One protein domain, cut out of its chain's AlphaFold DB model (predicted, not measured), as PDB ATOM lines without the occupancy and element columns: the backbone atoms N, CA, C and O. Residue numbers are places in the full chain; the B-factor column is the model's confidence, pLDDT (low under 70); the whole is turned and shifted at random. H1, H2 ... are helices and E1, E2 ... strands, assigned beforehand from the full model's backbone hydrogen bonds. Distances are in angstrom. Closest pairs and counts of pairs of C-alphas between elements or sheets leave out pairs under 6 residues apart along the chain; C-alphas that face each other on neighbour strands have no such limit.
ATOM      1  N   PHE A  71      97.952 157.774 201.924       81.25
ATOM      2  CA  PHE A  71      97.743 157.220 203.262       81.25
ATOM      3  C   PHE A  71      96.502 156.327 203.328       81.25
ATOM      4  O   PHE A  71      95.382 156.798 203.157       81.25
ATOM      5  N   ILE A  72      96.685 155.065 203.706       86.25
ATOM      6  CA  ILE A  72      95.608 154.081 203.832       86.25
ATOM      7  C   ILE A  72      95.454 153.656 205.289       86.25
ATOM      8  O   ILE A  72      96.424 153.324 205.967       86.25
ATOM      9  N   ALA A  73      94.215 153.651 205.776       88.62
ATOM     10  CA  ALA A  73      93.870 153.120 207.087       88.62
ATOM     11  C   ALA A  73      93.586 151.613 206.992       88.62
ATOM     12  O   ALA A  73      92.518 151.195 206.541       88.62
ATOM     13  N   LEU A  74      94.520 150.787 207.454       89.62
ATOM     14  CA  LEU A  74      94.397 149.333 207.459       89.62
ATOM     15  C   LEU A  74      93.694 148.877 208.737       89.62
ATOM     16  O   LEU A  74      94.235 148.979 209.838       89.62
ATOM     17  N   LYS A  75      92.465 148.374 208.590       88.94
ATOM     18  CA  LYS A  75      91.631 147.914 209.714       88.94
ATOM     19  C   LYS A  75      91.765 146.428 210.033       88.94
ATOM     20  O   LYS A  75      91.176 145.995 211.015       88.94
ATOM     21  N   GLY A  76      92.556 145.674 209.268       85.88
ATOM     22  CA  GLY A  76      92.648 144.216 209.396       85.88
ATOM     23  C   GLY A  76      91.415 143.516 208.817       85.88
ATOM     24  O   GLY A  76      90.379 144.141 208.590       85.88
ATOM     25  N   THR A  77      91.531 142.216 208.542       85.56
ATOM     26  CA  THR A  77      90.451 141.407 207.951       85.56
ATOM     27  C   THR A  77      89.894 140.392 208.948       85.56
ATOM     28  O   THR A  77      90.635 139.858 209.777       85.56
ATOM     29  N   GLY A  78      88.587 140.121 208.877       88.25
ATOM     30  CA  GLY A  78      87.910 139.115 209.698       88.25
ATOM     31  C   GLY A  78      88.230 139.244 211.190       88.25
ATOM     32  O   GLY A  78      87.999 140.282 211.810       88.25
ATOM     33  N   VAL A  79      88.807 138.190 211.772       91.50
ATOM     34  CA  VAL A  79      89.170 138.151 213.200       91.50
ATOM     35  C   VAL A  79      90.260 139.154 213.596       91.50
ATOM     36  O   VAL A  79      90.384 139.450 214.785       91.50
ATOM     37  N   LEU A  80      91.023 139.694 212.643       92.12
ATOM     38  CA  LEU A  80      92.054 140.717 212.862       92.12
ATOM     39  C   LEU A  80      91.500 142.149 212.815       92.12
ATOM     40  O   LEU A  80      92.266 143.098 212.966       92.12
ATOM     41  N   ALA A  81      90.191 142.321 212.606       92.44
ATOM     42  CA  ALA A  81      89.570 143.637 212.569       92.44
ATOM     43  C   ALA A  81      89.842 144.429 213.862       92.44
ATOM     44  O   ALA A  81      89.611 143.933 214.970       92.44
ATOM     45  N   CYS A  82      90.295 145.675 213.715       92.00
ATOM     46  CA  CYS A  82      90.618 146.558 214.829       92.00
ATOM     47  C   CYS A  82      89.907 147.910 214.741       92.00
ATOM     48  O   CYS A  82      89.742 148.478 213.660       92.00
ATOM     49  N   LYS A  83      89.523 148.463 215.901       91.31
ATOM     50  CA  LYS A  83      88.915 149.803 215.987       91.31
ATOM     51  C   LYS A  83      89.899 150.894 215.561       91.31
ATOM     52  O   LYS A  83      89.508 151.848 214.892       91.31
ATOM     53  N   HIS A  84      91.157 150.752 215.968       90.81
ATOM     54  CA  HIS A  84      92.230 151.661 215.594       90.81
ATOM     55  C   HIS A  84      92.970 151.074 214.391       90.81
ATOM     56  O   HIS A  84      93.481 149.959 214.501       90.81
ATOM     57  N   PRO A  85      92.989 151.769 213.242       92.12
ATOM     58  CA  PRO A  85      93.713 151.283 212.085       92.12
ATOM     59  C   PRO A  85      95.217 151.437 212.296       92.12
ATOM     60  O   PRO A  85      95.673 152.352 212.986       92.12
ATOM     61  N   LEU A  86      95.971 150.589 211.611       93.12
ATOM     62  CA  LEU A  86      97.366 150.849 211.311       93.12
ATOM     63  C   LEU A  86      97.388 151.708 210.050       93.12
ATOM     64  O   LEU A  86      96.730 151.378 209.063       93.12
ATOM     65  N   TRP A  87      98.088 152.832 210.079       92.50
ATOM     66  CA  TRP A  87      98.230 153.658 208.889       92.50
ATOM     67  C   TRP A  87      99.355 153.104 208.028       92.50
ATOM     68  O   TRP A  87     100.397 152.724 208.554       92.50
ATOM     69  N   ALA A  88      99.141 153.090 206.719       90.62
ATOM     70  CA  ALA A  88     100.143 152.784 205.713       90.62
ATOM     71  C   ALA A  88     100.316 153.987 204.784       90.62
ATOM     72  O   ALA A  88      99.335 154.667 204.486       90.62
ATOM     73  N   ARG A  89     101.537 154.251 204.322       88.88
ATOM     74  CA  ARG A  89     101.829 155.226 203.274       88.88
ATOM     75  C   ARG A  89     102.564 154.534 202.143       88.88
ATOM     76  O   ARG A  89     103.685 154.087 202.359       88.88
ATOM     77  N   PHE A  90     101.955 154.491 200.968       83.50
ATOM     78  CA  PHE A  90     102.615 153.990 199.767       83.50
ATOM     79  C   PHE A  90     103.416 155.119 199.126       83.50
ATOM     80  O   PHE A  90     102.921 156.238 198.956       83.50
ATOM     81  N   SER A  91     104.672 154.844 198.815       79.06
ATOM     82  CA  SER A  91     105.585 155.794 198.195       79.06
ATOM     83  C   SER A  91     106.262 155.166 196.997       79.06
ATOM     84  O   SER A  91     106.662 154.011 197.048       79.06
ATOM     85  N   ARG A  92     106.421 155.985 195.960       77.00
ATOM     86  CA  ARG A  92     107.290 155.730 194.824       77.00
ATOM     87  C   ARG A  92     108.432 156.730 194.884       77.00
ATOM     88  O   ARG A  92     108.175 157.936 194.862       77.00
ATOM     89  N   ALA A  93     109.654 156.240 195.027       74.06
ATOM     90  CA  ALA A  93     110.855 157.035 194.839       74.06
ATOM     91  C   ALA A  93     111.311 156.897 193.387       74.06
ATOM     92  O   ALA A  93     111.207 155.821 192.805       74.06
ATOM     93  N   TYR A  94     111.796 157.986 192.804       70.00
ATOM     94  CA  TYR A  94     112.427 157.971 191.492       70.00
ATOM     95  C   TYR A  94     113.932 157.998 191.702       70.00
ATOM     96  O   TYR A  94     114.432 158.894 192.384       70.00
ATOM     97  N   MET A  95     114.635 157.017 191.149       62.75
ATOM     98  CA  MET A  95     116.091 157.065 191.081       62.75
ATOM     99  C   MET A  95     116.476 157.536 189.685       62.75
ATOM    100  O   MET A  95     116.063 156.934 188.690       62.75
ATOM    101  N   ASP A  96     117.236 158.626 189.615       54.41
ATOM    102  CA  ASP A  96     117.765 159.120 188.348       54.41
ATOM    103  C   ASP A  96     118.757 158.096 187.786       54.41
ATOM    104  O   ASP A  96     119.735 157.729 188.444       54.41
ATOM    105  N   SER A  97     118.503 157.633 186.562       51.53
ATOM    106  CA  SER A  97     119.483 156.906 185.760       51.53
ATOM    107  C   SER A  97     120.018 157.821 184.656       51.53
ATOM    108  O   SER A  97     119.323 158.714 184.166       51.53
ATOM    109  N   ASN A  98     121.262 157.594 184.229       43.53
ATOM    110  CA  ASN A  98     121.936 158.422 183.223       43.53
ATOM    111  C   ASN A  98     121.322 158.323 181.805       43.53
ATOM    112  O   ASN A  98     121.804 159.000 180.897       43.53
ATOM    113  N   ARG A  99     120.290 157.490 181.579       47.72
ATOM    114  CA  ARG A  99     119.771 157.133 180.242       47.72
ATOM    115  C   ARG A  99     118.337 157.599 179.947       47.72
ATOM    116  O   ARG A  99     117.667 157.006 179.115       47.72
ATOM    117  N   ASN A 100     117.844 158.667 180.582       46.44
ATOM    118  CA  ASN A 100     116.441 159.127 180.454       46.44
ATOM    119  C   ASN A 100     115.382 158.071 180.856       46.44
ATOM    120  O   ASN A 100     114.185 158.296 180.676       46.44
ATOM    121  N   GLU A 101     115.802 156.946 181.433       51.00
ATOM    122  CA  GLU A 101     114.939 155.888 181.942       51.00
ATOM    123  C   GLU A 101     114.721 156.090 183.438       51.00
ATOM    124  O   GLU A 101     115.646 156.350 184.211       51.00
ATOM    125  N   ARG A 102     113.461 156.013 183.856       54.69
ATOM    126  CA  ARG A 102     113.046 156.337 185.216       54.69
ATOM    127  C   ARG A 102     112.915 155.044 186.015       54.69
ATOM    128  O   ARG A 102     111.903 154.355 185.913       54.69
ATOM    129  N   THR A 103     113.928 154.729 186.820       59.72
ATOM    130  CA  THR A 103     113.807 153.685 187.841       59.72
ATOM    131  C   THR A 103     112.874 154.169 188.941       59.72
ATOM    132  O   THR A 103     112.941 155.318 189.382       59.72
ATOM    133  N   THR A 104     112.012 153.278 189.405       67.31
ATOM    134  CA  THR A 104     111.070 153.540 190.489       67.31
ATOM    135  C   THR A 104     111.262 152.519 191.593       67.31
ATOM    136  O   THR A 104     111.322 151.329 191.314       67.31
ATOM    137  N   GLU A 105     111.332 152.970 192.835       73.12
ATOM    138  CA  GLU A 105     111.299 152.104 194.010       73.12
ATOM    139  C   GLU A 105     109.966 152.315 194.723       73.12
ATOM    140  O   GLU A 105     109.660 153.418 195.188       73.12
ATOM    141  N   ASP A 106     109.164 151.258 194.788       77.50
ATOM    142  CA  ASP A 106     107.884 151.243 195.473       77.50
ATOM    143  C   ASP A 106     108.064 150.681 196.883       77.50
ATOM    144  O   ASP A 106     108.583 149.586 197.101       77.50
ATOM    145  N   SER A 107     107.590 151.432 197.868       83.44
ATOM    146  CA  SER A 107     107.669 151.078 199.280       83.44
ATOM    147  C   SER A 107     106.368 151.398 199.999       83.44
ATOM    148  O   SER A 107     105.557 152.225 199.570       83.44
ATOM    149  N   VAL A 108     106.169 150.745 201.138       87.88
ATOM    150  CA  VAL A 108     105.071 151.032 202.057       87.88
ATOM    151  C   VAL A 108     105.616 151.235 203.460       87.88
ATOM    152  O   VAL A 108     106.316 150.381 203.993       87.88
ATOM    153  N   ALA A 109     105.285 152.368 204.067       91.31
ATOM    154  CA  ALA A 109     105.633 152.680 205.449       91.31
ATOM    155  C   ALA A 109     104.412 152.545 206.360       91.31
ATOM    156  O   ALA A 109     103.327 152.989 205.990       91.31
ATOM    157  N   PHE A 110     104.583 151.998 207.562       93.31
ATOM    158  CA  PHE A 110     103.515 151.787 208.536       93.31
ATOM    159  C   PHE A 110     103.743 152.572 209.828       93.31
ATOM    160  O   PHE A 110     104.872 152.712 210.297       93.31
ATOM    161  N   ALA A 111     102.660 153.087 210.416       94.00
ATOM    162  CA  ALA A 111     102.683 153.698 211.744       94.00
ATOM    163  C   ALA A 111     101.301 153.671 212.409       94.00
ATOM    164  O   ALA A 111     100.260 153.660 211.750       94.00
ATOM    165  N   TRP A 112     101.272 153.785 213.736       92.56
ATOM    166  CA  TRP A 112     100.026 153.922 214.501       92.56
ATOM    167  C   TRP A 112      99.328 155.267 214.296       92.56
ATOM    168  O   TRP A 112      98.116 155.391 214.485       92.56
ATOM    169  N   LYS A 113     100.084 156.297 213.898       91.19
ATOM    170  CA  LYS A 113      99.580 157.656 213.686       91.19
ATOM    171  C   LYS A 113      99.891 158.106 212.267       91.19
ATOM    172  O   LYS A 113     101.047 158.133 211.863       91.19
ATOM    173  N   ARG A 114      98.875 158.605 211.556       88.56
ATOM    174  CA  ARG A 114      99.045 159.226 210.230       88.56
ATOM    175  C   ARG A 114     100.103 160.339 210.229       88.56
ATOM    176  O   ARG A 114     100.837 160.481 209.261       88.56
ATOM    177  N   LYS A 115     100.195 161.110 211.321       87.94
ATOM    178  CA  LYS A 115     101.179 162.194 211.479       87.94
ATOM    179  C   LYS A 115     102.629 161.689 211.406       87.94
ATOM    180  O   LYS A 115     103.418 162.300 210.701       87.94
ATOM    181  N   ALA A 116     102.937 160.547 212.022       86.38
ATOM    182  CA  ALA A 116     104.277 159.953 211.983       86.38
ATOM    183  C   ALA A 116     104.714 159.620 210.543       86.38
ATOM    184  O   ALA A 116     105.829 159.912 210.129       86.38
ATOM    185  N   LEU A 117     103.794 159.108 209.720       85.56
ATOM    186  CA  LEU A 117     104.076 158.835 208.307       85.56
ATOM    187  C   LEU A 117     104.237 160.106 207.457       85.56
ATOM    188  O   LEU A 117     104.927 160.073 206.439       85.56
ATOM    189  N   LYS A 118     103.610 161.226 207.847       83.44
ATOM    190  CA  LYS A 118     103.851 162.536 207.213       83.44
ATOM    191  C   LYS A 118     105.254 163.056 207.528       83.44
ATOM    192  O   LYS A 118     105.869 163.671 206.667       83.44
ATOM    193  N   GLU A 119     105.749 162.771 208.728       82.38
ATOM    194  CA  GLU A 119     107.073 163.174 209.220       82.38
ATOM    195  C   GLU A 119     108.195 162.203 208.797       82.38
ATOM    196  O   GLU A 119     109.361 162.467 209.064       82.38
ATOM    197  N   GLY A 120     107.860 161.101 208.111       79.38
ATOM    198  CA  GLY A 120     108.830 160.125 207.600       79.38
ATOM    199  C   GLY A 120     109.318 159.099 208.628       79.38
ATOM    200  O   GLY A 120     110.252 158.362 208.346       79.38
ATOM    201  N   SER A 121     108.688 159.012 209.801       79.44
ATOM    202  CA  SER A 121     109.137 158.177 210.923       79.44
ATOM    203  C   SER A 121     108.428 156.812 210.999       79.44
ATOM    204  O   SER A 121     108.125 156.334 212.092       79.44
ATOM    205  N   GLY A 122     108.058 156.232 209.855       82.31
ATOM    206  CA  GLY A 122     107.379 154.932 209.781       82.31
ATOM    207  C   GLY A 122     108.344 153.781 209.524       82.31
ATOM    208  O   GLY A 122     109.401 153.978 208.932       82.31
ATOM    209  N   GLU A 123     107.952 152.571 209.910       87.94
ATOM    210  CA  GLU A 123     108.683 151.357 209.538       87.94
ATOM    211  C   GLU A 123     108.286 150.932 208.120       87.94
ATOM    212  O   GLU A 123     107.093 150.813 207.830       87.94
ATOM    213  N   SER A 124     109.260 150.733 207.230       87.75
ATOM    214  CA  SER A 124     109.012 150.523 205.800       87.75
ATOM    215  C   SER A 124     109.334 149.117 205.309       87.75
ATOM    216  O   SER A 124     110.286 148.483 205.759       87.75
ATOM    217  N   ILE A 125     108.558 148.668 204.326       86.06
ATOM    218  CA  ILE A 125     108.796 147.466 203.528       86.06
ATOM    219  C   ILE A 125     108.956 147.905 202.072       86.06
ATOM    220  O   ILE A 125     108.118 148.650 201.557       86.06
ATOM    221  N   GLU A 126     110.018 147.440 201.417       83.06
ATOM    222  CA  GLU A 126     110.203 147.586 199.971       83.06
ATOM    223  C   GLU A 126     109.262 146.609 199.255       83.06
ATOM    224  O   GLU A 126     109.299 145.398 199.485       83.06
ATOM    225  N   LEU A 127     108.360 147.141 198.434       77.50
ATOM    226  CA  LEU A 127     107.402 146.344 197.667       77.50
ATOM    227  C   LEU A 127     108.008 145.878 196.348       77.50
ATOM    228  O   LEU A 127     107.685 144.793 195.872       77.50
ATOM    229  N   GLY A 128     108.916 146.677 195.799       70.31
ATOM    230  CA  GLY A 128     109.767 146.298 194.691       70.31
ATOM    231  C   GLY A 128     110.300 147.498 193.935       70.31
ATOM    232  O   GLY A 128     109.904 148.637 194.165       70.31
ATOM    233  N   THR A 129     111.195 147.216 193.001       62.03
ATOM    234  CA  THR A 129     111.738 148.207 192.075       62.03
ATOM    235  C   THR A 129     111.164 147.931 190.686       62.03
ATOM    236  O   THR A 129     111.152 146.781 190.247       62.03
ATOM    237  N   SER A 130     110.658 148.957 190.002       55.38
ATOM    238  CA  SER A 130     110.132 148.860 188.635       55.38
ATOM    239  C   SER A 130     110.811 149.862 187.696       55.38
ATOM    240  O   SER A 130     111.345 150.884 188.137       55.38
ATOM    241  N   GLY A 131     110.795 149.566 186.396       50.06
ATOM    242  CA  GLY A 131     111.710 150.158 185.411       50.06
ATOM    243  C   GLY A 131     112.975 149.307 185.275       50.06
ATOM    244  O   GLY A 131     113.162 148.382 186.061       50.06
ATOM    245  N   GLN A 132     113.843 149.603 184.304       42.97
ATOM    246  CA  GLN A 132     115.231 149.155 184.413       42.97
ATOM    247  C   GLN A 132     115.748 149.826 185.689       42.97
ATOM    248  O   GLN A 132     115.764 151.064 185.742       42.97
ATOM    249  N   PRO A 133     116.069 149.082 186.771       40.97
ATOM    250  CA  PRO A 133     116.951 149.641 187.780       40.97
ATOM    251  C   PRO A 133     118.119 150.124 186.958       40.97
ATOM    252  O   PRO A 133     118.655 149.278 186.247       40.97
ATOM    253  N   GLY A 134     118.409 151.436 186.954       42.25
ATOM    254  CA  GLY A 134     119.545 151.980 186.219       42.25
ATOM    255  C   GLY A 134     120.644 150.989 186.478       42.25
ATOM    256  O   GLY A 134     120.901 150.708 187.658       42.25
ATOM    257  N   SER A 135     121.033 150.286 185.415       43.09
ATOM    258  CA  SER A 135     121.528 148.913 185.452       43.09
ATOM    259  C   SER A 135     122.969 148.974 185.892       43.09
ATOM    260  O   SER A 135     123.869 148.382 185.332       43.09
ATOM    261  N   CYS A 276     109.087 142.678 198.363       83.00
ATOM    262  CA  CYS A 276     108.241 141.952 199.290       83.00
ATOM    263  C   CYS A 276     106.749 142.203 199.041       83.00
ATOM    264  O   CYS A 276     106.292 143.324 198.839       83.00
ATOM    265  N   THR A 277     105.957 141.145 199.170       84.38
ATOM    266  CA  THR A 277     104.505 141.177 199.040       84.38
ATOM    267  C   THR A 277     103.843 141.059 200.403       84.38
ATOM    268  O   THR A 277     104.077 140.117 201.169       84.38
ATOM    269  N   LEU A 278     102.954 142.004 200.701       88.56
ATOM    270  CA  LEU A 278     102.156 142.002 201.920       88.56
ATOM    271  C   LEU A 278     101.117 140.868 201.901       88.56
ATOM    272  O   LEU A 278     100.350 140.712 200.949       88.56
ATOM    273  N   ILE A 279     101.041 140.103 202.990       91.12
ATOM    274  CA  ILE A 279     100.095 138.989 203.146       91.12
ATOM    275  C   ILE A 279      98.885 139.442 203.957       91.12
ATOM    276  O   ILE A 279      97.744 139.300 203.521       91.12
ATOM    277  N   VAL A 280      99.128 139.966 205.161       93.56
ATOM    278  CA  VAL A 280      98.076 140.280 206.133       93.56
ATOM    279  C   VAL A 280      98.565 141.304 207.158       93.56
ATOM    280  O   VAL A 280      99.755 141.394 207.444       93.56
ATOM    281  N   VAL A 281      97.633 142.060 207.737       93.88
ATOM    282  CA  VAL A 281      97.897 143.042 208.796       93.88
ATOM    283  C   VAL A 281      97.032 142.713 210.008       93.88
ATOM    284  O   VAL A 281      95.825 142.494 209.872       93.88
ATOM    285  N   ASP A 282      97.649 142.722 211.187       95.19
ATOM    286  CA  ASP A 282      96.998 142.750 212.497       95.19
ATOM    287  C   ASP A 282      97.204 144.144 213.112       95.19
ATOM    288  O   ASP A 282      98.191 144.385 213.820       95.19
ATOM    289  N   PRO A 283      96.287 145.094 212.850       93.38
ATOM    290  CA  PRO A 283      96.435 146.464 213.315       93.38
ATOM    291  C   PRO A 283      96.312 146.572 214.829       93.38
ATOM    292  O   PRO A 283      96.881 147.481 215.412       93.38
ATOM    293  N   CYS A 284      95.618 145.641 215.490       92.50
ATOM    294  CA  CYS A 284      95.490 145.661 216.946       92.50
ATOM    295  C   CYS A 284      96.821 145.433 217.661       92.50
ATOM    296  O   CYS A 284      96.957 145.777 218.834       92.50
ATOM    297  N   ARG A 285      97.791 144.834 216.972       93.88
ATOM    298  CA  ARG A 285      99.127 144.559 217.502       93.88
ATOM    299  C   ARG A 285     100.226 145.253 216.701       93.88
ATOM    300  O   ARG A 285     101.387 145.081 217.042       93.88
ATOM    301  N   GLY A 286      99.876 146.021 215.667       93.94
ATOM    302  CA  GLY A 286     100.834 146.681 214.781       93.94
ATOM    303  C   GLY A 286     101.696 145.694 214.000       93.94
ATOM    304  O   GLY A 286     102.862 145.971 213.771       93.94
ATOM    305  N   ARG A 287     101.162 144.523 213.637       95.38
ATOM    306  CA  ARG A 287     101.932 143.485 212.936       95.38
ATOM    307  C   ARG A 287     101.560 143.419 211.470       95.38
ATOM    308  O   ARG A 287     100.377 143.469 211.127       95.38
ATOM    309  N   VAL A 288     102.564 143.246 210.624       95.25
ATOM    310  CA  VAL A 288     102.394 143.062 209.183       95.25
ATOM    311  C   VAL A 288     103.158 141.814 208.765       95.25
ATOM    312  O   VAL A 288     104.375 141.756 208.913       95.25
ATOM    313  N   GLY A 289     102.446 140.806 208.266       94.81
ATOM    314  CA  GLY A 289     103.043 139.611 207.675       94.81
ATOM    315  C   GLY A 289     103.281 139.821 206.183       94.81
ATOM    316  O   GLY A 289     102.392 140.309 205.480       94.81
ATOM    317  N   TYR A 290     104.459 139.445 205.696       92.19
ATOM    318  CA  TYR A 290     104.854 139.611 204.298       92.19
ATOM    319  C   TYR A 290     105.793 138.487 203.847       92.19
ATOM    320  O   TYR A 290     106.406 137.799 204.667       92.19
ATOM    321  N   ARG A 291     105.882 138.285 202.531       88.56
ATOM    322  CA  ARG A 291     106.842 137.377 201.898       88.56
ATOM    323  C   ARG A 291     107.777 138.180 201.016       88.56
ATOM    324  O   ARG A 291     107.291 139.029 200.283       88.56
ATOM    325  N   CYS A 292     109.069 137.893 201.052       82.44
ATOM    326  CA  CYS A 292     110.018 138.479 200.111       82.44
ATOM    327  C   CYS A 292     110.414 137.477 199.023       82.44
ATOM    328  O   CYS A 292     110.102 136.285 199.089       82.44
ATOM    329  N   SER A 293     111.068 137.978 197.988       74.25
ATOM    330  CA  SER A 293     111.544 137.200 196.840       74.25
ATOM    331  C   SER A 293     112.554 136.102 197.163       74.25
ATOM    332  O   SER A 293     112.620 135.119 196.431       74.25
ATOM    333  N   ASP A 294     113.274 136.209 198.283       73.88
ATOM    334  CA  ASP A 294     114.091 135.135 198.868       73.88
ATOM    335  C   ASP A 294     113.244 133.994 199.471       73.88
ATOM    336  O   ASP A 294     113.742 133.138 200.197       73.88
ATOM    337  N   GLU A 295     111.940 134.013 199.197       78.88
ATOM    338  CA  GLU A 295     110.898 133.117 199.684       78.88
ATOM    339  C   GLU A 295     110.658 133.163 201.192       78.88
ATOM    340  O   GLU A 295     109.786 132.447 201.700       78.88
ATOM    341  N   SER A 296     111.378 134.024 201.911       85.19
ATOM    342  CA  SER A 296     111.261 134.120 203.353       85.19
ATOM    343  C   SER A 296     109.936 134.765 203.754       85.19
ATOM    344  O   SER A 296     109.461 135.737 203.163       85.19
ATOM    345  N   ILE A 297     109.335 134.198 204.799       91.44
ATOM    346  CA  ILE A 297     108.144 134.733 205.454       91.44
ATOM    347  C   ILE A 297     108.598 135.530 206.672       91.44
ATOM    348  O   ILE A 297     109.254 134.995 207.573       91.44
ATOM    349  N   ARG A 298     108.240 136.812 206.699       93.06
ATOM    350  CA  ARG A 298     108.697 137.772 207.703       93.06
ATOM    351  C   ARG A 298     107.513 138.497 208.342       93.06
ATOM    352  O   ARG A 298     106.406 138.539 207.807       93.06
ATOM    353  N   GLU A 299     107.766 139.045 209.523       95.31
ATOM    354  CA  GLU A 299     106.828 139.865 210.287       95.31
ATOM    355  C   GLU A 299     107.496 141.206 210.576       95.31
ATOM    356  O   GLU A 299     108.632 141.241 211.046       95.31
ATOM    357  N   LEU A 300     106.794 142.300 210.290       94.94
ATOM    358  CA  LEU A 300     107.166 143.637 210.730       94.94
ATOM    359  C   LEU A 300     106.341 143.960 211.971       94.94
ATOM    360  O   LEU A 300     105.118 143.783 211.961       94.94
ATOM    361  N   GLN A 301     107.003 144.436 213.021       95.25
ATOM    362  CA  GLN A 301     106.373 144.836 214.271       95.25
ATOM    363  C   GLN A 301     106.468 146.351 214.425       95.25
ATOM    364  O   GLN A 301     107.445 146.856 214.958       95.25
ATOM    365  N   VAL A 302     105.395 147.046 214.053       93.00
ATOM    366  CA  VAL A 302     105.307 148.501 214.139       93.00
ATOM    367  C   VAL A 302     105.252 148.931 215.596       93.00
ATOM    368  O   VAL A 302     104.287 148.647 216.319       93.00
ATOM    369  N   THR A 303     106.291 149.628 216.025       86.56
ATOM    370  CA  THR A 303     106.398 150.201 217.371       86.56
ATOM    371  C   THR A 303     105.461 151.404 217.561       86.56
ATOM    372  O   THR A 303     105.145 152.109 216.601       86.56
ATOM    373  N   TYR A 304     104.924 151.575 218.778       76.62
ATOM    374  CA  TYR A 304     103.895 152.579 219.114       76.62
ATOM    375  C   TYR A 304     104.459 153.976 219.377       76.62
ATOM    376  O   TYR A 304     105.495 154.054 220.070       76.62
TER     377      TYR A 304
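What this domain is: This is residues 71 to 135 and 276 to 304 of the 304 residues of an uncharacterized protein of Corallococcus sp. CA053C (UniProt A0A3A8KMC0). Two strongly twisted sheets lie partly face to face as a loose sandwich: a larger one of E1, E2, E3 and E4, and a smaller one of E5, E6 and E7 over part of it. The long hairpin of E2 and E3 runs on past the small sheet at one end, and the short helix H1 is on the large sheet. The printed part has 94 residues with one named helix and seven named strands, in the order E1 E2 E3 H1 E4 E5 E6 E7; both sheets are antiparallel, and the class is mostly strand. The whole is only just compact, close to loose, with a radius of gyration of the C-alphas of 14.8 A, and it is only just elongated, with spans of 48 by 32 by 19 A.

Where its parts are: Find C-alpha 71 at (97.743, 157.220, 203.262), where E1, residues 71 to 74, begins and runs 9.5 A. Next come E2, residues 86 to 96, 31.8 A long, and E3, residues 102 to 111, 28.6 A. H1, residues 114 to 118, measures 6.6 A, and E4, residues 123 to 130, 21.1 A. Past the cut, look for C-alpha 276 at (108.241, 141.952, 199.290), the first of E5, residues 276 to 282, 17.4 A. E6 is residues 287 to 292, 16.0 A, and E7, residues 297 to 301, 13.5 A, ends at (106.373, 144.836, 214.271).

How they stand to each other: Start with the large sheet, in the order E1 E2 E3 E4, with E1 and E4 as edge strands. E1, E2 and E3 form a meander, each strand the antiparallel neighbour of the one before. In the hairpin of E1 and E2, N 72 and O 88 are 2.8 A apart, within hydrogen-bond range. In the hairpin of E2 and E3, look at N 91 and O 107, 2.9 A; between E3 and E4, at N 125 and O 108, 2.8 A. H1 is on this sheet at a height of 8.1 A and only just over E2, with 3 of its C-alphas; the closest C-alphas of the two are those of Trp 87 and Arg 114, 5.8 A. In H1 every O i to N i+4 pair is within hydrogen-bond range. The other sheet, E5 E6 E7, is a second meander of two hairpins, with N 279 and O 289 at 2.8 A and N 300 and O 288 at 2.8 A. The two sheets make a sandwich, two sheets face to face, their strands at 31 degrees; the closest C-alphas of E4 and E5 are those of Leu 127 and Cys 276, 4.8 A. E4 and E6 are near each other, with 8 pairs of C-alphas within 10 A, while E3 and E6 are apart.

The domain as a whole: The C-alphas farthest apart, those of Val 79 and Asn 98, are 48.8 A from each other. Residues 136 to 275 are not printed, and C-alphas 135 and 276 stand 20.4 A apart across this cut. The link from E1 to E2, 11 residues, is long. The mean pLDDT of the printed part is 80.7; look for values under 70 at residues 95 to 104 and 129 to 135.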